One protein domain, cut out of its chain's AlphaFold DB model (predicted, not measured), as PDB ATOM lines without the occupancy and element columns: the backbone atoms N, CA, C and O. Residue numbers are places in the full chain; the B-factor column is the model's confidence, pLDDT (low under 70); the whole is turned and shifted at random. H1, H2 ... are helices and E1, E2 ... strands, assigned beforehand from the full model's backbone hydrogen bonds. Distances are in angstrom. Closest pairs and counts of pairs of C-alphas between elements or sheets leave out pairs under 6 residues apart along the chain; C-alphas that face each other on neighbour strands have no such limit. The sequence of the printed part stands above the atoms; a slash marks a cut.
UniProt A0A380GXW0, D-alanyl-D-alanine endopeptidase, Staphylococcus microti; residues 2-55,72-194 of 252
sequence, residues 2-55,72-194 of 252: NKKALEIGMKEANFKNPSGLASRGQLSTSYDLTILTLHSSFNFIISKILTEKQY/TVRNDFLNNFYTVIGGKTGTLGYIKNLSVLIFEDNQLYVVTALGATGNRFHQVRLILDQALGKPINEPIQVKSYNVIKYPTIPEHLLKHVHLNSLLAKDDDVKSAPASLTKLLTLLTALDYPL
ATOM      1  N   ASN A   2     -54.050  18.959 -53.497       98.06
ATOM      2  CA  ASN A   2     -52.753  19.140 -54.194       98.06
ATOM      3  C   ASN A   2     -52.533  20.556 -54.750       98.06
ATOM      4  O   ASN A   2     -51.432  21.084 -54.647       98.06
ATOM      5  N   LYS A   3     -53.590  21.205 -55.261       97.06
ATOM      6  CA  LYS A   3     -53.539  22.628 -55.633       97.06
ATOM      7  C   LYS A   3     -53.127  23.499 -54.436       97.06
ATOM      8  O   LYS A   3     -52.175  24.257 -54.545       97.06
ATOM      9  N   LYS A   4     -53.774  23.303 -53.279       97.12
ATOM     10  CA  LYS A   4     -53.436  23.991 -52.024       97.12
ATOM     11  C   LYS A   4     -51.998  23.712 -51.577       97.12
ATOM     12  O   LYS A   4     -51.304  24.641 -51.195       97.12
ATOM     13  N   ALA A   5     -51.543  22.460 -51.656       97.50
ATOM     14  CA  ALA A   5     -50.174  22.077 -51.318       97.50
ATOM     15  C   ALA A   5     -49.157  22.873 -52.156       97.50
ATOM     16  O   ALA A   5     -48.250  23.488 -51.601       97.50
ATOM     17  N   LEU A   6     -49.365  22.953 -53.474       96.00
ATOM     18  CA  LEU A   6     -48.524  23.755 -54.362       96.00
ATOM     19  C   LEU A   6     -48.604  25.259 -54.045       96.00
ATOM     20  O   LEU A   6     -47.570  25.921 -54.012       96.00
ATOM     21  N   GLU A   7     -49.806  25.789 -53.785       94.75
ATOM     22  CA  GLU A   7     -50.036  27.204 -53.434       94.75
ATOM     23  C   GLU A   7     -49.248  27.646 -52.193       94.75
ATOM     24  O   GLU A   7     -48.766  28.778 -52.153       94.75
ATOM     25  N   ILE A   8     -49.104  26.763 -51.199       94.88
ATOM     26  CA  ILE A   8     -48.354  27.038 -49.965       94.88
ATOM     27  C   ILE A   8     -46.879  26.612 -50.044       94.88
ATOM     28  O   ILE A   8     -46.154  26.734 -49.066       94.88
ATOM     29  N   GLY A   9     -46.412  26.127 -51.201       94.31
ATOM     30  CA  GLY A   9     -44.999  25.814 -51.437       94.31
ATOM     31  C   GLY A   9     -44.567  24.375 -51.138       94.31
ATOM     32  O   GLY A   9     -43.368  24.107 -51.161       94.31
ATOM     33  N   MET A  10     -45.500  23.442 -50.919       96.25
ATOM     34  CA  MET A  10     -45.212  22.007 -50.773       96.25
ATOM     35  C   MET A  10     -44.993  21.351 -52.146       96.25
ATOM     36  O   MET A  10     -45.915  20.775 -52.731       96.25
ATOM     37  N   LYS A  11     -43.792  21.499 -52.707       94.00
ATOM     38  CA  LYS A  11     -43.505  21.166 -54.116       94.00
ATOM     39  C   LYS A  11     -43.398  19.668 -54.389       94.00
ATOM     40  O   LYS A  11     -43.633  19.242 -55.517       94.00
ATOM     41  N   GLU A  12     -43.071  18.873 -53.376       95.50
ATOM     42  CA  GLU A  12     -42.821  17.436 -53.517       95.50
ATOM     43  C   GLU A  12     -44.014  16.575 -53.071       95.50
ATOM     44  O   GLU A  12     -43.975  15.340 -53.164       95.50
ATOM     45  N   ALA A  13     -45.088  17.212 -52.601       95.69
ATOM     46  CA  ALA A  13     -46.240  16.552 -52.025       95.69
ATOM     47  C   ALA A  13     -47.270  16.083 -53.064       95.69
ATOM     48  O   ALA A  13     -47.596  16.755 -54.040       95.69
ATOM     49  N   ASN A  14     -47.850  14.916 -52.798       98.06
ATOM     50  CA  ASN A  14     -48.938  14.321 -53.559       98.06
ATOM     51  C   ASN A  14     -49.884  13.618 -52.583       98.06
ATOM     52  O   ASN A  14     -49.555  12.576 -52.017       98.06
ATOM     53  N   PHE A  15     -51.070  14.179 -52.403       98.25
ATOM     54  CA  PHE A  15     -52.130  13.658 -51.549       98.25
ATOM     55  C   PHE A  15     -53.204  12.973 -52.390       98.25
ATOM     56  O   PHE A  15     -53.548  13.431 -53.484       98.25
ATOM     57  N   LYS A  16     -53.716  11.853 -51.877       98.25
ATOM     58  CA  LYS A  16     -54.672  10.973 -52.563       98.25
ATOM     59  C   LYS A  16     -56.001  10.832 -51.832       98.25
ATOM     60  O   LYS A  16     -56.976  10.435 -52.453       98.25
ATOM     61  N   ASN A  17     -56.037  11.121 -50.534       97.50
ATOM     62  CA  ASN A  17     -57.239  11.053 -49.709       97.50
ATOM     63  C   ASN A  17     -57.177  12.102 -48.581       97.50
ATOM     64  O   ASN A  17     -56.091  12.604 -48.286       97.50
ATOM     65  N   PRO A  18     -58.314  12.437 -47.945       97.50
ATOM     66  CA  PRO A  18     -58.361  13.452 -46.889       97.50
ATOM     67  C   PRO A  18     -57.854  12.954 -45.525       97.50
ATOM     68  O   PRO A  18     -57.538  13.752 -44.641       97.50
ATOM     69  N   SER A  19     -57.774  11.640 -45.318       95.62
ATOM     70  CA  SER A  19     -57.519  11.042 -44.003       95.62
ATOM     71  C   SER A  19     -56.040  10.759 -43.725       95.62
ATOM     72  O   SER A  19     -55.613  10.757 -42.564       95.62
ATOM     73  N   GLY A  20     -55.240  10.540 -44.771       94.56
ATOM     74  CA  GLY A  20     -53.860  10.071 -44.656       94.56
ATOM     75  C   GLY A  20     -53.715   8.546 -44.615       94.56
ATOM     76  O   GLY A  20     -52.610   8.058 -44.374       94.56
ATOM     77  N   LEU A  21     -54.796   7.793 -44.854       94.69
ATOM     78  CA  LEU A  21     -54.751   6.334 -45.002       94.69
ATOM     79  C   LEU A  21     -53.861   5.917 -46.181       94.69
ATOM     80  O   LEU A  21     -53.644   6.692 -47.117       94.69
ATOM     81  N   ALA A  22     -53.337   4.688 -46.141       94.19
ATOM     82  CA  ALA A  22     -52.443   4.177 -47.176       94.19
ATOM     83  C   ALA A  22     -53.072   4.307 -48.571       94.19
ATOM     84  O   ALA A  22     -54.167   3.822 -48.830       94.19
ATOM     85  N   SER A  23     -52.351   4.956 -49.479       96.19
ATOM     86  CA  SER A  23     -52.708   5.024 -50.891       96.19
ATOM     87  C   SER A  23     -51.433   5.121 -51.715       96.19
ATOM     88  O   SER A  23     -50.480   5.810 -51.333       96.19
ATOM     89  N   ARG A  24     -51.380   4.396 -52.836       96.00
ATOM     90  CA  ARG A  24     -50.186   4.348 -53.681       96.00
ATOM     91  C   ARG A  24     -49.855   5.751 -54.191       96.00
ATOM     92  O   ARG A  24     -50.678   6.421 -54.810       96.00
ATOM     93  N   GLY A  25     -48.622   6.182 -53.940       96.00
ATOM     94  CA  GLY A  25     -48.140   7.500 -54.341       96.00
ATOM     95  C   GLY A  25     -48.579   8.650 -53.430       96.00
ATOM     96  O   GLY A  25     -48.237   9.783 -53.749       96.00
ATOM     97  N   GLN A  26     -49.282   8.392 -52.318       97.75
ATOM     98  CA  GLN A  26     -49.522   9.407 -51.289       97.75
ATOM     99  C   GLN A  26     -48.229   9.678 -50.511       97.75
ATOM    100  O   GLN A  26     -47.870   8.921 -49.609       97.75
ATOM    101  N   LEU A  27     -47.516  10.735 -50.891       97.75
ATOM    102  CA  LEU A  27     -46.165  11.034 -50.423       97.75
ATOM    103  C   LEU A  27     -45.996  12.533 -50.170       97.75
ATOM    104  O   LEU A  27     -46.631  13.356 -50.819       97.75
ATOM    105  N   SER A  28     -45.125  12.877 -49.231       98.25
ATOM    106  CA  SER A  28     -44.641  14.235 -48.969       98.25
ATOM    107  C   SER A  28     -43.255  14.140 -48.314       98.25
ATOM    108  O   SER A  28     -42.715  13.038 -48.192       98.25
ATOM    109  N   THR A  29     -42.665  15.254 -47.904       98.56
ATOM    110  CA  THR A  29     -41.325  15.323 -47.304       98.56
ATOM    111  C   THR A  29     -41.400  15.986 -45.926       98.56
ATOM    112  O   THR A  29     -42.432  16.565 -45.575       98.56
ATOM    113  N   SER A  30     -40.355  15.893 -45.093       98.44
ATOM    114  CA  SER A  30     -40.384  16.601 -43.801       98.44
ATOM    115  C   SER A  30     -40.343  18.114 -43.988       98.44
ATOM    116  O   SER A  30     -40.945  18.811 -43.180       98.44
ATOM    117  N   TYR A  31     -39.720  18.615 -45.059       98.19
ATOM    118  CA  TYR A  31     -39.758  20.033 -45.410       98.19
ATOM    119  C   TYR A  31     -41.180  20.505 -45.753       98.19
ATOM    120  O   TYR A  31     -41.700  21.434 -45.131       98.19
ATOM    121  N   ASP A  32     -41.862  19.806 -46.664       98.12
ATOM    122  CA  ASP A  32     -43.238  20.127 -47.060       98.12
ATOM    123  C   ASP A  32     -44.204  20.047 -45.867       98.12
ATOM    124  O   ASP A  32     -45.103  20.872 -45.710       98.12
ATOM    125  N   LEU A  33     -44.026  19.063 -44.986       98.50
ATOM    126  CA  LEU A  33     -44.876  18.912 -43.805       98.50
ATOM    127  C   LEU A  33     -44.556  19.940 -42.708       98.50
ATOM    128  O   LEU A  33     -45.464  20.318 -41.967       98.50
ATOM    129  N   THR A  34     -43.324  20.457 -42.638       98.38
ATOM    130  CA  THR A  34     -43.005  21.645 -41.832       98.38
ATOM    131  C   THR A  34     -43.734  22.880 -42.361       98.38
ATOM    132  O   THR A  34     -44.352  23.591 -41.570       98.38
ATOM    133  N   ILE A  35     -43.727  23.107 -43.682       97.12
ATOM    134  CA  ILE A  35     -44.502  24.181 -44.331       97.12
ATOM    135  C   ILE A  35     -45.984  24.044 -43.980       97.12
ATOM    136  O   ILE A  35     -46.615  25.013 -43.558       97.12
ATOM    137  N   LEU A  36     -46.536  22.834 -44.096       97.94
ATOM    138  CA  LEU A  36     -47.938  22.577 -43.788       97.94
ATOM    139  C   LEU A  36     -48.291  22.952 -42.345       97.94
ATOM    140  O   LEU A  36     -49.279  23.652 -42.119       97.94
ATOM    141  N   THR A  37     -47.494  22.505 -41.373       97.94
ATOM    142  CA  THR A  37     -47.714  22.829 -39.957       97.94
ATOM    143  C   THR A  37     -47.558  24.324 -39.698       97.94
ATOM    144  O   THR A  37     -48.351  24.892 -38.948       97.94
ATOM    145  N   LEU A  38     -46.598  24.979 -40.357       97.06
ATOM    146  CA  LEU A  38     -46.414  26.421 -40.252       97.06
ATOM    147  C   LEU A  38     -47.655  27.176 -40.746       97.06
ATOM    148  O   LEU A  38     -48.241  27.925 -39.973       97.06
ATOM    149  N   HIS A  39     -48.118  26.935 -41.973       96.44
ATOM    150  CA  HIS A  39     -49.342  27.563 -42.491       96.44
ATOM    151  C   HIS A  39     -50.569  27.249 -41.628       96.44
ATOM    152  O   HIS A  39     -51.355  28.135 -41.302       96.44
ATOM    153  N   SER A  40     -50.693  26.001 -41.172       96.62
ATOM    154  CA  SER A  40     -51.772  25.591 -40.269       96.62
ATOM    155  C   SER A  40     -51.776  26.394 -38.966       96.62
ATOM    156  O   SER A  40     -52.837  26.706 -38.440       96.62
ATOM    157  N   SER A  41     -50.600  26.756 -38.451       95.50
ATOM    158  CA  SER A  41     -50.479  27.524 -37.211       95.50
ATOM    159  C   SER A  41     -50.878  28.999 -37.340       95.50
ATOM    160  O   SER A  41     -51.245  29.600 -36.336       95.50
ATOM    161  N   PHE A  42     -50.827  29.579 -38.544       95.31
ATOM    162  CA  PHE A  42     -51.299  30.949 -38.782       95.31
ATOM    163  C   PHE A  42     -52.824  31.023 -38.891       95.31
ATOM    164  O   PHE A  42     -53.425  32.049 -38.572       95.31
ATOM    165  N   ASN A  43     -53.470  29.928 -39.297       95.81
ATOM    166  CA  ASN A  43     -54.918  29.879 -39.364       95.81
ATOM    167  C   ASN A  43     -55.536  29.814 -37.956       95.81
ATOM    168  O   ASN A  43     -55.261  28.896 -37.181       95.81
ATOM    169  N   PHE A  44     -56.419  30.762 -37.633       95.25
ATOM    170  CA  PHE A  44     -57.033  30.869 -36.305       95.25
ATOM    171  C   PHE A  44     -57.844  29.628 -35.897       95.25
ATOM    172  O   PHE A  44     -57.724  29.166 -34.766       95.25
ATOM    173  N   ILE A  45     -58.643  29.057 -36.806       97.50
ATOM    174  CA  ILE A  45     -59.478  27.884 -36.498       97.50
ATOM    175  C   ILE A  45     -58.586  26.677 -36.207       97.50
ATOM    176  O   ILE A  45     -58.769  26.003 -35.195       97.50
ATOM    177  N   ILE A  46     -57.592  26.428 -37.064       97.81
ATOM    178  CA  ILE A  46     -56.686  25.292 -36.885       97.81
ATOM    179  C   ILE A  46     -55.859  25.467 -35.609       97.81
ATOM    180  O   ILE A  46     -55.839  24.568 -34.774       97.81
ATOM    181  N   SER A  47     -55.196  26.613 -35.437       95.75
ATOM    182  CA  SER A  47     -54.336  26.869 -34.276       95.75
ATOM    183  C   SER A  47     -55.094  26.770 -32.954       95.75
ATOM    184  O   SER A  47     -54.597  26.101 -32.051       95.75
ATOM    185  N   LYS A  48     -56.314  27.323 -32.865       97.00
ATOM    186  CA  LYS A  48     -57.184  27.172 -31.690       97.00
ATOM    187  C   LYS A  48     -57.330  25.696 -31.321       97.00
ATOM    188  O   LYS A  48     -56.918  25.314 -30.228       97.00
ATOM    189  N   ILE A  49     -57.783  24.864 -32.261       97.81
ATOM    190  CA  ILE A  49     -57.988  23.426 -32.033       97.81
ATOM    191  C   ILE A  49     -56.669  22.735 -31.662       97.81
ATOM    192  O   ILE A  49     -56.624  21.970 -30.705       97.81
ATOM    193  N   LEU A  50     -55.567  23.005 -32.369       95.12
ATOM    194  CA  LEU A  50     -54.284  22.338 -32.107       95.12
ATOM    195  C   LEU A  50     -53.716  22.604 -30.704       95.12
ATOM    196  O   LEU A  50     -52.907  21.800 -30.237       95.12
ATOM    197  N   THR A  51     -54.123  23.696 -30.050       93.44
ATOM    198  CA  THR A  51     -53.710  24.028 -28.675       93.44
ATOM    199  C   THR A  51     -54.589  23.409 -27.584       93.44
ATOM    200  O   THR A  51     -54.244  23.458 -26.399       93.44
ATOM    201  N   GLU A  52     -55.709  22.784 -27.949       95.38
ATOM    202  CA  GLU A  52     -56.622  22.177 -26.985       95.38
ATOM    203  C   GLU A  52     -56.126  20.813 -26.489       95.38
ATOM    204  O   GLU A  52     -55.592  19.975 -27.220       95.38
ATOM    205  N   LYS A  53     -56.326  20.557 -25.190       93.06
ATOM    206  CA  LYS A  53     -55.909  19.297 -24.550       93.06
ATOM    207  C   LYS A  53     -56.958  18.199 -24.698       93.06
ATOM    208  O   LYS A  53     -56.610  17.017 -24.757       93.06
ATOM    209  N   GLN A  54     -58.225  18.589 -24.690       95.50
ATOM    210  CA  GLN A  54     -59.377  17.709 -24.787       95.50
ATOM    211  C   GLN A  54     -60.585  18.509 -25.257       95.50
ATOM    212  O   GLN A  54     -60.640  19.713 -25.023       95.50
ATOM    213  N   TYR A  55     -61.549  17.816 -25.844       97.25
ATOM    214  CA  TYR A  55     -62.797  18.395 -26.316       97.25
ATOM    215  C   TYR A  55     -63.952  17.474 -25.927       97.25
ATOM    216  O   TYR A  55     -63.822  16.247 -26.007       97.25
ATOM    217  N   THR A  72     -53.821  13.721 -29.595       93.69
ATOM    218  CA  THR A  72     -52.763  12.718 -29.771       93.69
ATOM    219  C   THR A  72     -51.354  13.282 -29.590       93.69
ATOM    220  O   THR A  72     -50.399  12.510 -29.520       93.69
ATOM    221  N   VAL A  73     -51.199  14.608 -29.552       91.50
ATOM    222  CA  VAL A  73     -49.898  15.293 -29.429       91.50
ATOM    223  C   VAL A  73     -49.501  15.501 -27.972       91.50
ATOM    224  O   VAL A  73     -48.323  15.696 -27.680       91.50
ATOM    225  N   ARG A  74     -50.452  15.409 -27.036       74.19
ATOM    226  CA  ARG A  74     -50.134  15.531 -25.616       74.19
ATOM    227  C   ARG A  74     -49.319  14.324 -25.182       74.19
ATOM    228  O   ARG A  74     -49.795  13.192 -25.156       74.19
ATOM    229  N   ASN A  75     -48.083  14.609 -24.814       72.44
ATOM    230  CA  ASN A  75     -47.140  13.637 -24.322       72.44
ATOM    231  C   ASN A  75     -46.453  14.237 -23.096       72.44
ATOM    232  O   ASN A  75     -45.717  15.216 -23.214       72.44
ATOM    233  N   ASP A  76     -46.720  13.661 -21.924       79.94
ATOM    234  CA  ASP A  76     -46.165  14.159 -20.661       79.94
ATOM    235  C   ASP A  76     -44.631  14.138 -20.671       79.94
ATOM    236  O   ASP A  76     -44.003  14.965 -20.022       79.94
ATOM    237  N   PHE A  77     -44.015  13.262 -21.473       89.62
ATOM    238  CA  PHE A  77     -42.567  13.232 -21.626       89.62
ATOM    239  C   PHE A  77     -42.022  14.497 -22.308       89.62
ATOM    240  O   PHE A  77     -41.131  15.123 -21.746       89.62
ATOM    241  N   LEU A  78     -42.538  14.913 -23.473       89.81
ATOM    242  CA  LEU A  78     -41.976  16.071 -24.189       89.81
ATOM    243  C   LEU A  78     -42.200  17.383 -23.418       89.81
ATOM    244  O   LEU A  78     -41.328  18.249 -23.424       89.81
ATOM    245  N   ASN A  79     -43.315  17.473 -22.684       89.62
ATOM    246  CA  ASN A  79     -43.629  18.607 -21.810       89.62
ATOM    247  C   ASN A  79     -42.676  18.766 -20.612       89.62
ATOM    248  O   ASN A  79     -42.651  19.832 -20.006       89.62
ATOM    249  N   ASN A  80     -41.884  17.742 -20.270       92.81
ATOM    250  CA  ASN A  80     -40.854  17.856 -19.233       92.81
ATOM    251  C   ASN A  80     -39.592  18.585 -19.720       92.81
ATOM    252  O   ASN A  80     -38.761  18.963 -18.900       92.81
ATOM    253  N   PHE A  81     -39.426  18.746 -21.036       94.00
ATOM    254  CA  PHE A  81     -38.249  19.377 -21.641       94.00
ATOM    255  C   PHE A  81     -38.580  20.698 -22.325       94.00
ATOM    256  O   PHE A  81     -37.734  21.581 -22.363       94.00
ATOM    257  N   TYR A  82     -39.784  20.806 -22.884       95.44
ATOM    258  CA  TYR A  82     -40.177  21.880 -23.783       95.44
ATOM    259  C   TYR A  82     -41.645  22.251 -23.592       95.44
ATOM    260  O   TYR A  82     -42.467  21.396 -23.262       95.44
ATOM    261  N   THR A  83     -42.018  23.497 -23.899       94.94
ATOM    262  CA  THR A  83     -43.438  23.876 -23.953       94.94
ATOM    263  C   THR A  83     -44.026  23.472 -25.305       94.94
ATOM    264  O   THR A  83     -43.830  24.155 -26.312       94.94
ATOM    265  N   VAL A  84     -44.760  22.357 -25.349       94.69
ATOM    266  CA  VAL A  84     -45.467  21.921 -26.564       94.69
ATOM    267  C   VAL A  84     -46.758  22.721 -26.713       94.69
ATOM    268  O   VAL A  84     -47.669  22.602 -25.896       94.69
ATOM    269  N   ILE A  85     -46.844  23.517 -27.777       93.31
ATOM    270  CA  ILE A  85     -48.001  24.378 -28.054       93.31
ATOM    271  C   ILE A  85     -49.110  23.597 -28.758       93.31
ATOM    272  O   ILE A  85     -50.282  23.743 -28.431       93.31
ATOM    273  N   GLY A  86     -48.741  22.758 -29.722       93.94
ATOM    274  CA  GLY A  86     -49.680  22.003 -30.541       93.94
ATOM    275  C   GLY A  86     -48.962  21.258 -31.657       93.94
ATOM    276  O   GLY A  86     -47.733  21.239 -31.727       93.94
ATOM    277  N   GLY A  87     -49.719  20.626 -32.546       95.50
ATOM    278  CA  GLY A  87     -49.151  19.915 -33.686       95.50
ATOM    279  C   GLY A  87     -50.036  18.779 -34.150       95.50
ATOM    280  O   GLY A  87     -51.227  18.735 -33.856       95.50
ATOM    281  N   LYS A  88     -49.448  17.802 -34.834       97.50
ATOM    282  CA  LYS A  88     -50.183  16.638 -35.309       97.50
ATOM    283  C   LYS A  88     -49.307  15.387 -35.334       97.50
ATOM    284  O   LYS A  88     -48.169  15.390 -35.799       97.50
ATOM    285  N   THR A  89     -49.862  14.276 -34.847       97.12
ATOM    286  CA  THR A  89     -49.283  12.938 -35.038       97.12
ATOM    287  C   THR A  89     -49.805  12.297 -36.326       97.12
ATOM    288  O   THR A  89     -50.939  12.551 -36.739       97.12
ATOM    289  N   GLY A  90     -49.010  11.411 -36.932       96.19
ATOM    290  CA  GLY A  90     -49.455  10.524 -38.010       96.19
ATOM    291  C   GLY A  90     -48.960   9.096 -37.804       96.19
ATOM    292  O   GLY A  90     -47.766   8.889 -37.599       96.19
ATOM    293  N   THR A  91     -49.859   8.113 -37.825       94.00
ATOM    294  CA  THR A  91     -49.504   6.689 -37.701       94.00
ATOM    295  C   THR A  91     -50.045   5.927 -38.898       94.00
ATOM    296  O   THR A  91     -51.226   6.052 -39.208       94.00
ATOM    297  N   LEU A  92     -49.191   5.150 -39.564       91.94
ATOM    298  CA  LEU A  92     -49.599   4.261 -40.650       91.94
ATOM    299  C   LEU A  92     -48.779   2.969 -40.586       91.94
ATOM    300  O   LEU A  92     -47.607   2.952 -40.963       91.94
ATOM    301  N   GLY A  93     -49.376   1.898 -40.062       90.19
ATOM    302  CA  GLY A  93     -48.636   0.679 -39.732       90.19
ATOM    303  C   GLY A  93     -47.481   0.990 -38.773       90.19
ATOM    304  O   GLY A  93     -47.691   1.525 -37.685       90.19
ATOM    305  N   TYR A  94     -46.250   0.706 -39.199       89.62
ATOM    306  CA  TYR A  94     -45.032   0.999 -38.434       89.62
ATOM    307  C   TYR A  94     -44.539   2.452 -38.570       89.62
ATOM    308  O   TYR A  94     -43.641   2.862 -37.835       89.62
ATOM    309  N   ILE A  95     -45.105   3.245 -39.485       92.50
ATOM    310  CA  ILE A  95     -44.692   4.634 -39.718       92.50
ATOM    311  C   ILE A  95     -45.226   5.514 -38.588       92.50
ATOM    312  O   ILE A  95     -46.434   5.566 -38.346       92.50
ATOM    313  N   LYS A  96     -44.325   6.240 -37.922       96.94
ATOM    314  CA  LYS A  96     -44.640   7.177 -36.839       96.94
ATOM    315  C   LYS A  96     -44.091   8.563 -37.166       96.94
ATOM    316  O   LYS A  96     -42.893   8.801 -37.047       96.94
ATOM    317  N   ASN A  97     -44.983   9.473 -37.538       98.19
ATOM    318  CA  ASN A  97     -44.666  10.860 -37.868       98.19
ATOM    319  C   ASN A  97     -45.127  11.808 -36.755       98.19
ATOM    320  O   ASN A  97     -46.153  11.566 -36.106       98.19
ATOM    321  N   LEU A  98     -44.409  12.904 -36.553       98.25
ATOM    322  CA  LEU A  98     -44.780  13.975 -35.635       98.25
ATOM    323  C   LEU A  98     -44.379  15.312 -36.251       98.25
ATOM    324  O   LEU A  98     -43.236  15.457 -36.661       98.25
ATOM    325  N   SER A  99     -45.295  16.273 -36.303       98.31
ATOM    326  CA  SER A  99     -44.962  17.672 -36.573       98.31
ATOM    327  C   SER A  99     -45.559  18.530 -35.470       98.31
ATOM    328  O   SER A  99     -46.751  18.402 -35.189       98.31
ATOM    329  N   VAL A 100     -44.736  19.318 -34.782       97.38
ATOM    330  CA  VAL A 100     -45.136  20.040 -33.567       97.38
ATOM    331  C   VAL A 100     -44.595  21.456 -33.518       97.38
ATOM    332  O   VAL A 100     -43.521  21.746 -34.041       97.38
ATOM    333  N   LEU A 101     -45.359  22.305 -32.840       97.12
ATOM    334  CA  LEU A 101     -44.995  23.649 -32.428       97.12
ATOM    335  C   LEU A 101     -44.438  23.584 -31.008       97.12
ATOM    336  O   LEU A 101     -45.133  23.147 -30.085       97.12
ATOM    337  N   ILE A 102     -43.193  24.015 -30.839       97.00
ATOM    338  CA  ILE A 102     -42.499  24.016 -29.550       97.00
ATOM    339  C   ILE A 102     -42.034  25.430 -29.234       97.00
ATOM    340  O   ILE A 102     -41.345  26.044 -30.045       97.00
ATOM    341  N   PHE A 103     -42.406  25.932 -28.061       95.69
ATOM    342  CA  PHE A 103     -41.916  27.194 -27.526       95.69
ATOM    343  C   PHE A 103     -40.793  26.926 -26.521       95.69
ATOM    344  O   PHE A 103     -40.977  26.161 -25.572       95.69
ATOM    345  N   GLU A 104     -39.642  27.547 -26.754       95.88
ATOM    346  CA  GLU A 104     -38.432  27.427 -25.941       95.88
ATOM    347  C   GLU A 104     -37.665  28.753 -25.996       95.88
ATOM    348  O   GLU A 104     -37.497  29.313 -27.077       95.88
ATOM    349  N   ASP A 105     -37.203  29.263 -24.849       93.50
ATOM    350  CA  ASP A 105     -36.366  30.471 -24.752       93.50
ATOM    351  C   ASP A 105     -36.891  31.681 -25.558       93.50
ATOM    352  O   ASP A 105     -36.163  32.334 -26.306       93.50
ATOM    353  N   ASN A 106     -38.185  31.990 -25.410       93.62
ATOM    354  CA  ASN A 106     -38.884  33.060 -26.140       93.62
ATOM    355  C   ASN A 106     -38.900  32.911 -27.671       93.62
ATOM    356  O   ASN A 106     -39.214  33.863 -28.386       93.62
ATOM    357  N   GLN A 107     -38.621  31.716 -28.183       96.44
ATOM    358  CA  GLN A 107     -38.655  31.400 -29.600       96.44
ATOM    359  C   GLN A 107     -39.600  30.222 -29.855       96.44
ATOM    360  O   GLN A 107     -39.578  29.198 -29.175       96.44
ATOM    361  N   LEU A 108     -40.448  30.362 -30.872       96.62
ATOM    362  CA  LEU A 108     -41.279  29.269 -31.367       96.62
ATOM    363  C   LEU A 108     -40.520  28.512 -32.466       96.62
ATOM    364  O   LEU A 108     -39.827  29.122 -33.285       96.62
ATOM    365  N   TYR A 109     -40.667  27.193 -32.497       98.19
ATOM    366  CA  TYR A 109     -40.056  26.286 -33.466       98.19
ATOM    367  C   TYR A 109     -41.121  25.382 -34.074       98.19
ATOM    368  O   TYR A 109     -42.060  24.975 -33.387       98.19
ATOM    369  N   VAL A 110     -40.942  25.021 -35.345       98.38
ATOM    370  CA  VAL A 110     -41.661  23.895 -35.956       98.38
ATOM    371  C   VAL A 110     -40.673  22.746 -36.090       98.38
ATOM    372  O   VAL A 110     -39.625  22.907 -36.717       98.38
ATOM    373  N   VAL A 111     -40.999  21.598 -35.499       98.62
ATOM    374  CA  VAL A 111     -40.179  20.384 -35.561       98.62
ATOM    375  C   VAL A 111     -40.990  19.278 -36.214       98.62
ATOM    376  O   VAL A 111     -41.988  18.823 -35.654       98.62
ATOM    377  N   THR A 112     -40.546  18.823 -37.383       98.81
ATOM    378  CA  THR A 112     -41.165  17.722 -38.124       98.81
ATOM    379  C   THR A 112     -40.215  16.539 -38.187       98.81
ATOM    380  O   THR A 112     -39.107  16.662 -38.694       98.81
ATOM    381  N   ALA A 113     -40.664  15.378 -37.723       98.56
ATOM    382  CA  ALA A 113     -39.940  14.116 -37.749       98.56
ATOM    383  C   ALA A 113     -40.800  13.028 -38.403       98.56
ATOM    384  O   ALA A 113     -41.938  12.789 -37.986       98.56
ATOM    385  N   LEU A 114     -40.262  12.348 -39.416       98.50
ATOM    386  CA  LEU A 114     -40.965  11.310 -40.168       98.50
ATOM    387  C   LEU A 114     -40.320   9.940 -39.977       98.50
ATOM    388  O   LEU A 114     -39.099   9.796 -39.983       98.50
ATOM    389  N   GLY A 115     -41.155   8.906 -39.869       97.56
ATOM    390  CA  GLY A 115     -40.700   7.518 -39.804       97.56
ATOM    391  C   GLY A 115     -39.829   7.215 -38.584       97.56
ATOM    392  O   GLY A 115     -38.797   6.569 -38.726       97.56
ATOM    393  N   ALA A 116     -40.216   7.696 -37.401       96.75
ATOM    394  CA  ALA A 116     -39.496   7.412 -36.165       96.75
ATOM    395  C   ALA A 116     -39.540   5.918 -35.810       96.75
ATOM    396  O   ALA A 116     -40.625   5.331 -35.712       96.75
ATOM    397  N   THR A 117     -38.381   5.321 -35.531       91.94
ATOM    398  CA  THR A 117     -38.313   4.020 -34.861       91.94
ATOM    399  C   THR A 117     -38.461   4.244 -33.354       91.94
ATOM    400  O   THR A 117     -37.806   5.095 -32.759       91.94
ATOM    401  N   GLY A 118     -39.388   3.530 -32.710       88.00
ATOM    402  CA  GLY A 118     -39.663   3.707 -31.278       88.00
ATOM    403  C   GLY A 118     -40.616   4.869 -30.952       88.00
ATOM    404  O   GLY A 118     -41.734   4.923 -31.483       88.00
ATOM    405  N   ASN A 119     -40.231   5.732 -30.003       93.88
ATOM    406  CA  ASN A 119     -41.054   6.836 -29.491       93.88
ATOM    407  C   ASN A 119     -40.758   8.148 -30.239       93.88
ATOM    408  O   ASN A 119     -39.723   8.775 -30.032       93.88
ATOM    409  N   ARG A 120     -41.709   8.600 -31.064       95.69
ATOM    410  CA  ARG A 120     -41.586   9.823 -31.876       95.69
ATOM    411  C   ARG A 120     -41.373  11.114 -31.067       95.69
ATOM    412  O   ARG A 120     -40.727  12.022 -31.567       95.69
ATOM    413  N   PHE A 121     -41.900  11.203 -29.843       96.75
ATOM    414  CA  PHE A 121     -41.760  12.396 -28.996       96.75
ATOM    415  C   PHE A 121     -40.340  12.520 -28.449       96.75
ATOM    416  O   PHE A 121     -39.764  13.603 -28.450       96.75
ATOM    417  N   HIS A 122     -39.747  11.388 -28.070       96.25
ATOM    418  CA  HIS A 122     -38.335  11.314 -27.704       96.25
ATOM    419  C   HIS A 122     -37.417  11.696 -28.863       96.25
ATOM    420  O   HIS A 122     -36.489  12.475 -28.679       96.25
ATOM    421  N   GLN A 123     -37.728  11.230 -30.075       97.31
ATOM    422  CA  GLN A 123     -36.976  11.626 -31.267       97.31
ATOM    423  C   GLN A 123     -37.065  13.135 -31.533       97.31
ATOM    424  O   GLN A 123     -36.049  13.760 -31.811       97.31
ATOM    425  N   VAL A 124     -38.248  13.744 -31.389       97.69
ATOM    426  CA  VAL A 124     -38.413  15.202 -31.515       97.69
ATOM    427  C   VAL A 124     -37.614  15.974 -30.464       97.69
ATOM    428  O   VAL A 124     -37.001  16.979 -30.818       97.69
ATOM    429  N   ARG A 125     -37.555  15.497 -29.211       97.50
ATOM    430  CA  ARG A 125     -36.687  16.084 -28.177       97.50
ATOM    431  C   ARG A 125     -35.228  16.103 -28.636       97.50
ATOM    432  O   ARG A 125     -34.624  17.164 -28.643       97.50
ATOM    433  N   LEU A 126     -34.692  14.954 -29.062       98.12
ATOM    434  CA  LEU A 126     -33.300  14.834 -29.521       98.12
ATOM    435  C   LEU A 126     -33.004  15.733 -30.730       98.12
ATOM    436  O   LEU A 126     -31.951  16.361 -30.787       98.12
ATOM    437  N   ILE A 127     -33.936  15.805 -31.684       98.56
ATOM    438  CA  ILE A 127     -33.821  16.664 -32.869       98.56
ATOM    439  C   ILE A 127     -33.730  18.139 -32.459       98.56
ATOM    440  O   ILE A 127     -32.859  18.855 -32.957       98.56
ATOM    441  N   LEU A 128     -34.604  18.600 -31.558       98.38
ATOM    442  CA  LEU A 128     -34.584  19.989 -31.107       98.38
ATOM    443  C   LEU A 128     -33.366  20.281 -30.222       98.38
ATOM    444  O   LEU A 128     -32.731  21.311 -30.418       98.38
ATOM    445  N   ASP A 129     -32.978  19.361 -29.332       98.38
ATOM    446  CA  ASP A 129     -31.747  19.466 -28.539       98.38
ATOM    447  C   ASP A 129     -30.538  19.694 -29.460       98.38
ATOM    448  O   ASP A 129     -29.815  20.678 -29.298       98.38
ATOM    449  N   GLN A 130     -30.375  18.857 -30.492       98.44
ATOM    450  CA  GLN A 130     -29.296  19.001 -31.468       98.44
ATOM    451  C   GLN A 130     -29.377  20.331 -32.234       98.44
ATOM    452  O   GLN A 130     -28.353  20.985 -32.429       98.44
ATOM    453  N   ALA A 131     -30.574  20.756 -32.652       98.25
ATOM    454  CA  ALA A 131     -30.767  22.018 -33.371       98.25
ATOM    455  C   ALA A 131     -30.419  23.252 -32.515       98.25
ATOM    456  O   ALA A 131     -30.043  24.293 -33.055       98.25
ATOM    457  N   LEU A 132     -30.530  23.132 -31.190       98.00
ATOM    458  CA  LEU A 132     -30.183  24.168 -30.216       98.00
ATOM    459  C   LEU A 132     -28.754  24.029 -29.663       98.00
ATOM    460  O   LEU A 132     -28.364  24.800 -28.790       98.00
ATOM    461  N   GLY A 133     -27.969  23.061 -30.147       97.25
ATOM    462  CA  GLY A 133     -26.612  22.802 -29.655       97.25
ATOM    463  C   GLY A 133     -26.556  22.191 -28.249       97.25
ATOM    464  O   GLY A 133     -25.492  22.184 -27.630       97.25
ATOM    465  N   LYS A 134     -27.677  21.670 -27.733       97.19
ATOM    466  CA  LYS A 134     -27.723  20.907 -26.481       97.19
ATOM    467  C   LYS A 134     -27.136  19.503 -26.723       97.19
ATOM    468  O   LYS A 134     -27.333  18.932 -27.799       97.19
ATOM    469  N   PRO A 135     -26.405  18.922 -25.755       94.88
ATOM    470  CA  PRO A 135     -25.807  17.602 -25.923       94.88
ATOM    471  C   PRO A 135     -26.879  16.515 -26.072       94.88
ATOM    472  O   PRO A 135     -27.848  16.474 -25.312       94.88
ATOM    473  N   ILE A 136     -26.666  15.599 -27.018       96.75
ATOM    474  CA  ILE A 136     -27.466  14.380 -27.183       96.75
ATOM    475  C   ILE A 136     -26.621  13.155 -26.820       96.75
ATOM    476  O   ILE A 136     -25.456  13.061 -27.199       96.75
ATOM    477  N   ASN A 137     -27.211  12.210 -26.087       93.25
ATOM    478  CA  ASN A 137     -26.510  11.024 -25.570       93.25
ATOM    479  C   ASN A 137     -26.808   9.748 -26.376       93.25
ATOM    480  O   ASN A 137     -26.355   8.662 -26.026       93.25
ATOM    481  N   GLU A 138     -27.609   9.861 -27.431       95.56
ATOM    482  CA  GLU A 138     -28.083   8.744 -28.240       95.56
ATOM    483  C   GLU A 138     -28.393   9.227 -29.668       95.56
ATOM    484  O   GLU A 138     -28.647  10.419 -29.872       95.56
ATOM    485  N   PRO A 139     -28.371   8.335 -30.673       95.94
ATOM    486  CA  PRO A 139     -28.616   8.725 -32.053       95.94
ATOM    487  C   PRO A 139     -30.093   9.036 -32.321       95.94
ATOM    488  O   PRO A 139     -30.995   8.372 -31.808       95.94
ATOM    489  N   ILE A 140     -30.336   9.985 -33.227       97.81
ATOM    490  CA  ILE A 140     -31.669  10.253 -33.773       97.81
ATOM    491  C   ILE A 140     -32.055   9.127 -34.742       97.81
ATOM    492  O   ILE A 140     -31.400   8.905 -35.764       97.81
ATOM    493  N   GLN A 141     -33.158   8.448 -34.449       97.31
ATOM    494  CA  GLN A 141     -33.678   7.310 -35.200       97.31
ATOM    495  C   GLN A 141     -35.006   7.648 -35.890       97.31
ATOM    496  O   GLN A 141     -36.089   7.174 -35.534       97.31
ATOM    497  N   VAL A 142     -34.916   8.504 -36.903       97.94
ATOM    498  CA  VAL A 142     -36.027   8.836 -37.803       97.94
ATOM    499  C   VAL A 142     -35.549   8.763 -39.250       97.94
ATOM    500  O   VAL A 142     -34.347   8.894 -39.520       97.94
ATOM    501  N   LYS A 143     -36.489   8.559 -40.178       97.81
ATOM    502  CA  LYS A 143     -36.202   8.525 -41.616       97.81
ATOM    503  C   LYS A 143     -35.725   9.891 -42.103       97.81
ATOM    504  O   LYS A 143     -34.698   9.961 -42.760       97.81
ATOM    505  N   SER A 144     -36.456  10.942 -41.752       98.62
ATOM    506  CA  SER A 144     -36.118  12.325 -42.085       98.62
ATOM    507  C   SER A 144     -36.682  13.286 -41.049       98.62
ATOM    508  O   SER A 144     -37.623  12.949 -40.316       98.62
ATOM    509  N   TYR A 145     -36.098  14.475 -40.959       98.75
ATOM    510  CA  TYR A 145     -36.621  15.541 -40.119       98.75
ATOM    511  C   TYR A 145     -36.253  16.921 -40.646       98.75
ATOM    512  O   TYR A 145     -35.290  17.092 -41.390       98.75
ATOM    513  N   ASN A 146     -37.015  17.916 -40.210       98.75
ATOM    514  CA  ASN A 146     -36.773  19.316 -40.491       98.75
ATOM    515  C   ASN A 146     -37.152  20.163 -39.266       98.75
ATOM    516  O   ASN A 146     -38.179  19.915 -38.627       98.75
ATOM    517  N   VAL A 147     -36.313  21.143 -38.944       98.75
ATOM    518  CA  VAL A 147     -36.526  22.121 -37.877       98.75
ATOM    519  C   VAL A 147     -36.411  23.512 -38.464       98.75
ATOM    520  O   VAL A 147     -35.406  23.826 -39.098       98.75
ATOM    521  N   ILE A 148     -37.382  24.374 -38.178       98.19
ATOM    522  CA  ILE A 148     -37.286  25.809 -38.459       98.19
ATOM    523  C   ILE A 148     -37.549  26.612 -37.191       98.19
ATOM    524  O   ILE A 148     -38.334  26.210 -36.327       98.19
ATOM    525  N   LYS A 149     -36.931  27.791 -37.111       97.38
ATOM    526  CA  LYS A 149     -37.432  28.853 -36.236       97.38
ATOM    527  C   LYS A 149     -38.708  29.403 -36.855       97.38
ATOM    528  O   LYS A 149     -38.748  29.653 -38.059       97.38
ATOM    529  N   TYR A 150     -39.736  29.588 -36.041       95.69
ATOM    530  CA  TYR A 150     -40.966  30.225 -36.478       95.69
ATOM    531  C   TYR A 150     -40.646  31.637 -36.988       95.69
ATOM    532  O   TYR A 150     -40.043  32.423 -36.248       95.69
ATOM    533  N   PRO A 151     -40.982  31.961 -38.246       94.12
ATOM    534  CA  PRO A 151     -40.558  33.204 -38.856       94.12
ATOM    535  C   PRO A 151     -41.393  34.381 -38.348       94.12
ATOM    536  O   PRO A 151     -42.603  34.283 -38.157       94.12
ATOM    537  N   THR A 152     -40.747  35.532 -38.192       90.56
ATOM    538  CA  THR A 152     -41.385  36.805 -37.839       90.56
ATOM    539  C   THR A 152     -41.815  37.565 -39.095       90.56
ATOM    540  O   THR A 152     -41.431  38.714 -39.308       90.56
ATOM    541  N   ILE A 153     -42.593  36.911 -39.962       90.12
ATOM    542  CA  ILE A 153     -43.128  37.518 -41.190       90.12
ATOM    543  C   ILE A 153     -44.637  37.272 -41.314       90.12
ATOM    544  O   ILE A 153     -45.122  36.238 -40.853       90.12
ATOM    545  N   PRO A 154     -45.393  38.192 -41.941       89.94
ATOM    546  CA  PRO A 154     -46.807  37.981 -42.234       89.94
ATOM    547  C   PRO A 154     -47.062  36.713 -43.060       89.94
ATOM    548  O   PRO A 154     -46.356  36.455 -44.035       89.94
ATOM    549  N   GLU A 155     -48.130  35.977 -42.733       87.06
ATOM    550  CA  GLU A 155     -48.466  34.694 -43.374       87.06
ATOM    551  C   GLU A 155     -48.531  34.788 -44.906       87.06
ATOM    552  O   GLU A 155     -47.969  33.955 -45.617       87.06
ATOM    553  N   HIS A 156     -49.171  35.833 -45.440       85.75
ATOM    554  CA  HIS A 156     -49.369  35.995 -46.883       85.75
ATOM    555  C   HIS A 156     -48.057  36.145 -47.679       85.75
ATOM    556  O   HIS A 156     -48.071  35.970 -48.900       85.75
ATOM    557  N   LEU A 157     -46.939  36.446 -47.006       89.44
ATOM    558  CA  LEU A 157     -45.607  36.522 -47.608       89.44
ATOM    559  C   LEU A 157     -44.864  35.180 -47.593       89.44
ATOM    560  O   LEU A 157     -43.931  35.019 -48.376       89.44
ATOM    561  N   LEU A 158     -45.277  34.203 -46.775       87.44
ATOM    562  CA  LEU A 158     -44.588  32.909 -46.641       87.44
ATOM    563  C   LEU A 158     -44.437  32.181 -47.975       87.44
ATOM    564  O   LEU A 158     -43.372  31.649 -48.266       87.44
ATOM    565  N   LYS A 159     -45.462  32.238 -48.831       82.69
ATOM    566  CA  LYS A 159     -45.447  31.614 -50.165       82.69
ATOM    567  C   LYS A 159     -44.381  32.181 -51.115       82.69
ATOM    568  O   LYS A 159     -44.113  31.594 -52.159       82.69
ATOM    569  N   HIS A 160     -43.799  33.334 -50.782       84.88
ATOM    570  CA  HIS A 160     -42.767  34.014 -51.567       84.88
ATOM    571  C   HIS A 160     -41.366  33.885 -50.961       84.88
ATOM    572  O   HIS A 160     -40.410  34.410 -51.528       84.88
ATOM    573  N   VAL A 161     -41.231  33.205 -49.821       85.56
ATOM    574  CA  VAL A 161     -39.977  33.104 -49.075       85.56
ATOM    575  C   VAL A 161     -39.553  31.644 -48.988       85.56
ATOM    576  O   VAL A 161     -40.360  30.751 -48.746       85.56
ATOM    577  N   HIS A 162     -38.260  31.393 -49.177       85.06
ATOM    578  CA  HIS A 162     -37.685  30.091 -48.876       85.06
ATOM    579  C   HIS A 162     -37.457  29.975 -47.366       85.06
ATOM    580  O   HIS A 162     -36.759  30.803 -46.777       85.06
ATOM    581  N   LEU A 163     -38.055  28.965 -46.733       89.00
ATOM    582  CA  LEU A 163     -37.852  28.719 -45.309       89.00
ATOM    583  C   LEU A 163     -36.492  28.064 -45.097       89.00
ATOM    584  O   LEU A 163     -36.251  26.964 -45.594       89.00
ATOM    585  N   ASN A 164     -35.632  28.738 -44.337       92.06
ATOM    586  CA  ASN A 164     -34.329  28.213 -43.962       92.06
ATOM    587  C   ASN A 164     -34.471  27.225 -42.802       92.06
ATOM    588  O   ASN A 164     -34.923  27.588 -41.711       92.06
ATOM    589  N   SER A 165     -34.038  25.990 -43.035       97.06
ATOM    590  CA  SER A 165     -33.924  24.957 -42.009       97.06
ATOM    591  C   SER A 165     -32.835  25.329 -41.000       97.06
ATOM    592  O   SER A 165     -31.699  25.607 -41.375       97.06
ATOM    593  N   LEU A 166     -33.171  25.305 -39.711       97.81
ATOM    594  CA  LEU A 166     -32.197  25.379 -38.619       97.81
ATOM    595  C   LEU A 166     -31.388  24.081 -38.530       97.81
ATOM    596  O   LEU A 166     -30.182  24.105 -38.310       97.81
ATOM    597  N   LEU A 167     -32.070  22.948 -38.701       98.50
ATOM    598  CA  LEU A 167     -31.478  21.619 -38.762       98.50
ATOM    599  C   LEU A 167     -32.364  20.735 -39.641       98.50
ATOM    600  O   LEU A 167     -33.591  20.797 -39.549       98.50
ATOM    601  N   ALA A 168     -31.758  19.901 -40.476       98.38
ATOM    602  CA  ALA A 168     -32.481  18.979 -41.337       98.38
ATOM    603  C   ALA A 168     -31.677  17.704 -41.591       98.38
ATOM    604  O   ALA A 168     -30.446  17.707 -41.545       98.38
ATOM    605  N   LYS A 169     -32.398  16.624 -41.887       98.31
ATOM    606  CA  LYS A 169     -31.849  15.371 -42.400       98.31
ATOM    607  C   LYS A 169     -32.825  14.800 -43.413       98.31
ATOM    608  O   LYS A 169     -33.972  14.531 -43.044       98.31
ATOM    609  N   ASP A 170     -32.335  14.559 -44.629       98.25
ATOM    610  CA  ASP A 170     -33.080  13.898 -45.706       98.25
ATOM    611  C   ASP A 170     -34.468  14.537 -45.917       98.25
ATOM    612  O   ASP A 170     -35.479  13.845 -46.068       98.25
ATOM    613  N   ASP A 171     -34.558  15.868 -45.813       97.62
ATOM    614  CA  ASP A 171     -35.835  16.572 -45.698       97.62
ATOM    615  C   ASP A 171     -36.575  16.791 -47.018       97.62
ATOM    616  O   ASP A 171     -37.725  17.232 -47.002       97.62
ATOM    617  N   ASP A 172     -35.957  16.376 -48.119       97.00
ATOM    618  CA  ASP A 172     -36.501  16.193 -49.462       97.00
ATOM    619  C   ASP A 172     -36.929  14.735 -49.742       97.00
ATOM    620  O   ASP A 172     -37.609  14.450 -50.734       97.00
ATOM    621  N   VAL A 173     -36.598  13.784 -48.856       97.19
ATOM    622  CA  VAL A 173     -36.929  12.369 -49.054       97.19
ATOM    623  C   VAL A 173     -38.419  12.121 -48.850       97.19
ATOM    624  O   VAL A 173     -38.992  12.298 -47.770       97.19
ATOM    625  N   LYS A 174     -39.047  11.593 -49.904       97.50
ATOM    626  CA  LYS A 174     -40.471  11.258 -49.918       97.50
ATOM    627  C   LYS A 174     -40.816  10.140 -48.929       97.50
ATOM    628  O   LYS A 174     -40.185   9.077 -48.860       97.50
ATOM    629  N   SER A 175     -41.876  10.365 -48.163       96.06
ATOM    630  CA  SER A 175     -42.440   9.434 -47.191       96.06
ATOM    631  C   SER A 175     -43.957   9.585 -47.118       96.06
ATOM    632  O   SER A 175     -44.514  10.603 -47.527       96.06
ATOM    633  N   ALA A 176     -44.643   8.572 -46.592       97.38
ATOM    634  CA  ALA A 176     -46.079   8.671 -46.371       97.38
ATOM    635  C   ALA A 176     -46.358   9.728 -45.280       97.38
ATOM    636  O   ALA A 176     -45.836   9.590 -44.168       97.38
ATOM    637  N   PRO A 177     -47.191  10.752 -45.547       97.25
ATOM    638  CA  PRO A 177     -47.508  11.792 -44.565       97.25
ATOM    639  C   PRO A 177     -48.344  11.262 -43.387       97.25
ATOM    640  O   PRO A 177     -48.298  11.823 -42.289       97.25
ATOM    641  N   ALA A 178     -49.061  10.147 -43.583       96.88
ATOM    642  CA  ALA A 178     -50.047   9.624 -42.637       96.88
ATOM    643  C   ALA A 178     -51.033  10.737 -42.217       96.88
ATOM    644  O   ALA A 178     -51.359  11.613 -43.010       96.88
ATOM    645  N   SER A 179     -51.515  10.745 -40.974       97.12
ATOM    646  CA  SER A 179     -52.548  11.696 -40.539       97.12
ATOM    647  C   SER A 179     -52.126  13.173 -40.483       97.12
ATOM    648  O   SER A 179     -52.984  14.009 -40.208       97.12
ATOM    649  N   LEU A 180     -50.866  13.522 -40.783       98.12
ATOM    650  CA  LEU A 180     -50.489  14.918 -41.057       98.12
ATOM    651  C   LEU A 180     -51.279  15.486 -42.250       98.12
ATOM    652  O   LEU A 180     -51.574  16.676 -42.274       98.12
ATOM    653  N   THR A 181     -51.730  14.624 -43.170       98.50
ATOM    654  CA  THR A 181     -52.648  14.956 -44.270       98.50
ATOM    655  C   THR A 181     -53.885  15.739 -43.823       98.50
ATOM    656  O   THR A 181     -54.336  16.620 -44.548       98.50
ATOM    657  N   LYS A 182     -54.413  15.477 -42.620       98.38
ATOM    658  CA  LYS A 182     -55.633  16.125 -42.113       98.38
ATOM    659  C   LYS A 182     -55.479  17.633 -41.904       98.38
ATOM    660  O   LYS A 182     -56.461  18.358 -42.033       98.38
ATOM    661  N   LEU A 183     -54.257  18.106 -41.642       98.56
ATOM    662  CA  LEU A 183     -53.966  19.540 -41.616       98.56
ATOM    663  C   LEU A 183     -54.211  20.159 -42.996       98.56
ATOM    664  O   LEU A 183     -54.889  21.173 -43.096       98.56
ATOM    665  N   LEU A 184     -53.746  19.505 -44.067       98.62
ATOM    666  CA  LEU A 184     -53.983  19.980 -45.432       98.62
ATOM    667  C   LEU A 184     -55.455  19.856 -45.830       98.62
ATOM    668  O   LEU A 184     -55.957  20.714 -46.553       98.62
ATOM    669  N   THR A 185     -56.147  18.810 -45.373       98.56
ATOM    670  CA  THR A 185     -57.593  18.656 -45.578       98.56
ATOM    671  C   THR A 185     -58.338  19.859 -45.019       98.56
ATOM    672  O   THR A 185     -59.063  20.508 -45.768       98.56
ATOM    673  N   LEU A 186     -58.097  20.219 -43.753       98.56
ATOM    674  CA  LEU A 186     -58.751  21.375 -43.145       98.56
ATOM    675  C   LEU A 186     -58.315  22.692 -43.785       98.56
ATOM    676  O   LEU A 186     -59.158  23.512 -44.127       98.56
ATOM    677  N   LEU A 187     -57.014  22.878 -44.008       97.62
ATOM    678  CA  LEU A 187     -56.496  24.088 -44.642       97.62
ATOM    679  C   LEU A 187     -57.066  24.286 -46.058       97.62
ATOM    680  O   LEU A 187     -57.261  25.416 -46.482       97.62
ATOM    681  N   THR A 188     -57.366  23.198 -46.777       98.12
ATOM    682  CA  THR A 188     -58.086  23.256 -48.059       98.12
ATOM    683  C   THR A 188     -59.576  23.546 -47.854       98.12
ATOM    684  O   THR A 188     -60.141  24.344 -48.588       98.12
ATOM    685  N   ALA A 189     -60.233  22.895 -46.888       98.31
ATOM    686  CA  ALA A 189     -61.662  23.086 -46.619       98.31
ATOM    687  C   ALA A 189     -61.995  24.531 -46.215       98.31
ATOM    688  O   ALA A 189     -63.059  25.032 -46.558       98.31
ATOM    689  N   LEU A 190     -61.060  25.208 -45.546       97.44
ATOM    690  CA  LEU A 190     -61.172  26.607 -45.129       97.44
ATOM    691  C   LEU A 190     -61.110  27.624 -46.281       97.44
ATOM    692  O   LEU A 190     -61.322  28.808 -46.037       97.44
ATOM    693  N   ASP A 191     -60.873  27.186 -47.523       96.69
ATOM    694  CA  ASP A 191     -61.122  28.023 -48.708       96.69
ATOM    695  C   ASP A 191     -62.629  28.254 -48.947       96.69
ATOM    696  O   ASP A 191     -63.002  29.123 -49.737       96.69
ATOM    697  N   TYR A 192     -63.493  27.490 -48.273       97.19
ATOM    698  CA  TYR A 192     -64.948  27.589 -48.346       97.19
ATOM    699  C   TYR A 192     -65.532  27.996 -46.986       97.19
ATOM    700  O   TYR A 192     -64.924  27.738 -45.943       97.19
ATOM    701  N   PRO A 193     -66.734  28.601 -46.954       96.75
ATOM    702  CA  PRO A 193     -67.426  28.857 -45.698       96.75
ATOM    703  C   PRO A 193     -67.661  27.557 -44.915       96.75
ATOM    704  O   PRO A 193     -68.227  26.597 -45.433       96.75
ATOM    705  N   LEU A 194     -67.257  27.524 -43.646       97.00
ATOM    706  CA  LEU A 194     -67.529  26.399 -42.750       97.00
ATOM    707  C   LEU A 194     -68.489  26.854 -41.641       97.00
ATOM    708  O   LEU A 194     -68.044  27.444 -40.653       97.00
TER     709      LEU A 194
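This is residues 2 to 55 and 72 to 194 of the 252 residues of the protein "D-alanyl-D-alanine endopeptidase" of Staphylococcus microti (UniProt A0A380GXW0). A twisted sheet of five strands forms the middle layer of a three-layered body, with H2 and H6 packed over one face and H4 alone over the other. On the side of H2 and H6, H1 packs on H6 farther out from the sheet, H3 packs by the edge strand E1, and H5 sits near the end of H2. The printed part has 177 residues, with six named helices and five named strands in the order H1 H2 H3 E1 E2 E3 H4 E4 H5 E5 H6. The sheet runs E1 E2 E3 E4 E5, all antiparallel, and the class is mixed, helices and strands. The whole is compact, with a radius of gyration of the C-alphas of 15.0 A and a rounded outline spanning 46 by 36 by 35 A.

E1, residues 83 to 92, E2, residues 95 to 104, and E3, residues 107 to 114, form a meander, each strand the antiparallel neighbour of the one before. E1 and E2 are a hairpin, with N 88 and O 99 2.8 A apart, within hydrogen-bond range. E1 bends by 66 degrees at residue 86, and E2 by 53 degrees at residue 101. E2 and E3 are also a hairpin, with N 109 and O 102 at 2.8 A. E4, residues 144 to 149, is the antiparallel neighbour of E3, with N 112 and O 146 at 2.9 A. The edge strand E5, residues 167 to 169, is the antiparallel neighbour of E4, with N 147 and O 167 at 2.8 A. H2, residues 30 to 42, is on the sheet at a height of 8.3 A, over E2 and E3; its closest C-alphas to E3 are those of Thr 34 and Thr 112, 5.7 A apart. On the local plane it runs slantwise to the strands, at 40 degrees to E3. H4, residues 120 to 131, is on the opposite face at a height of 8.2 A, with the C-alphas of Ala 113 and Val 124, the closest of E3 and H4, 6.5 A apart. H6, residues 178 to 189, is on the same face as H2, over E1, and only just stands up from the sheet, its line rising 40.2 degrees. H6 touches H2 at a steep tilt of 42 degrees, the same way; the closest C-alphas are those of Ser 40 and Leu 183, 6.6 A. H1, residues 2 to 7, touches residues 184 to 188 of H6, the closest C-alphas being those of Lys 4 and Thr 188, 6.2 A. H3, residues 44 to 50, is on the same face as H2 but over none of the strands; the closest C-alphas of H3 and E1 are those of Leu 50 and Gly 86, 4.9 A. H2 and H3 only just touch, and only at the corner, with 3 pairs of C-alphas within 8 A, the closest those of Ser 41 and Ser 47, 4.9 A. H5, residues 155 to 158, is close to H2 but not clearly touching, with the C-alphas of Phe 42 and Glu 155 the closest at 6.6 A. In H1, H2, H3 and H4 every O i to N i+4 pair is within hydrogen-bond range, in H6 5 of 8 are, and H5 is too short for such a pair.

E1 measures 26.5 A from first to last C-alpha, E2 27.4 A, E3 22.8 A and E4 17.6 A. H2 measures 18.7 A, H6 18.2 A and H4 16.4 A. H1 begins at C-alpha 2, (-52.753, 19.140, -54.194). E1 begins at C-alpha 83, (-43.438, 23.876, -23.953), and H6 ends at C-alpha 189, (-61.662, 23.086, -46.619).

The two C-alphas farthest apart are those of Asn 137 and Pro 193, 49.0 A. Residues 56 to 71 are not printed, and C-alphas 55 and 72 are 12.0 A apart across the cut. The links H1 to H2, 22 residues, and H4 to E4, 12 residues, are long. The mean pLDDT of the printed part is 95.4, and no printed residue is under 70.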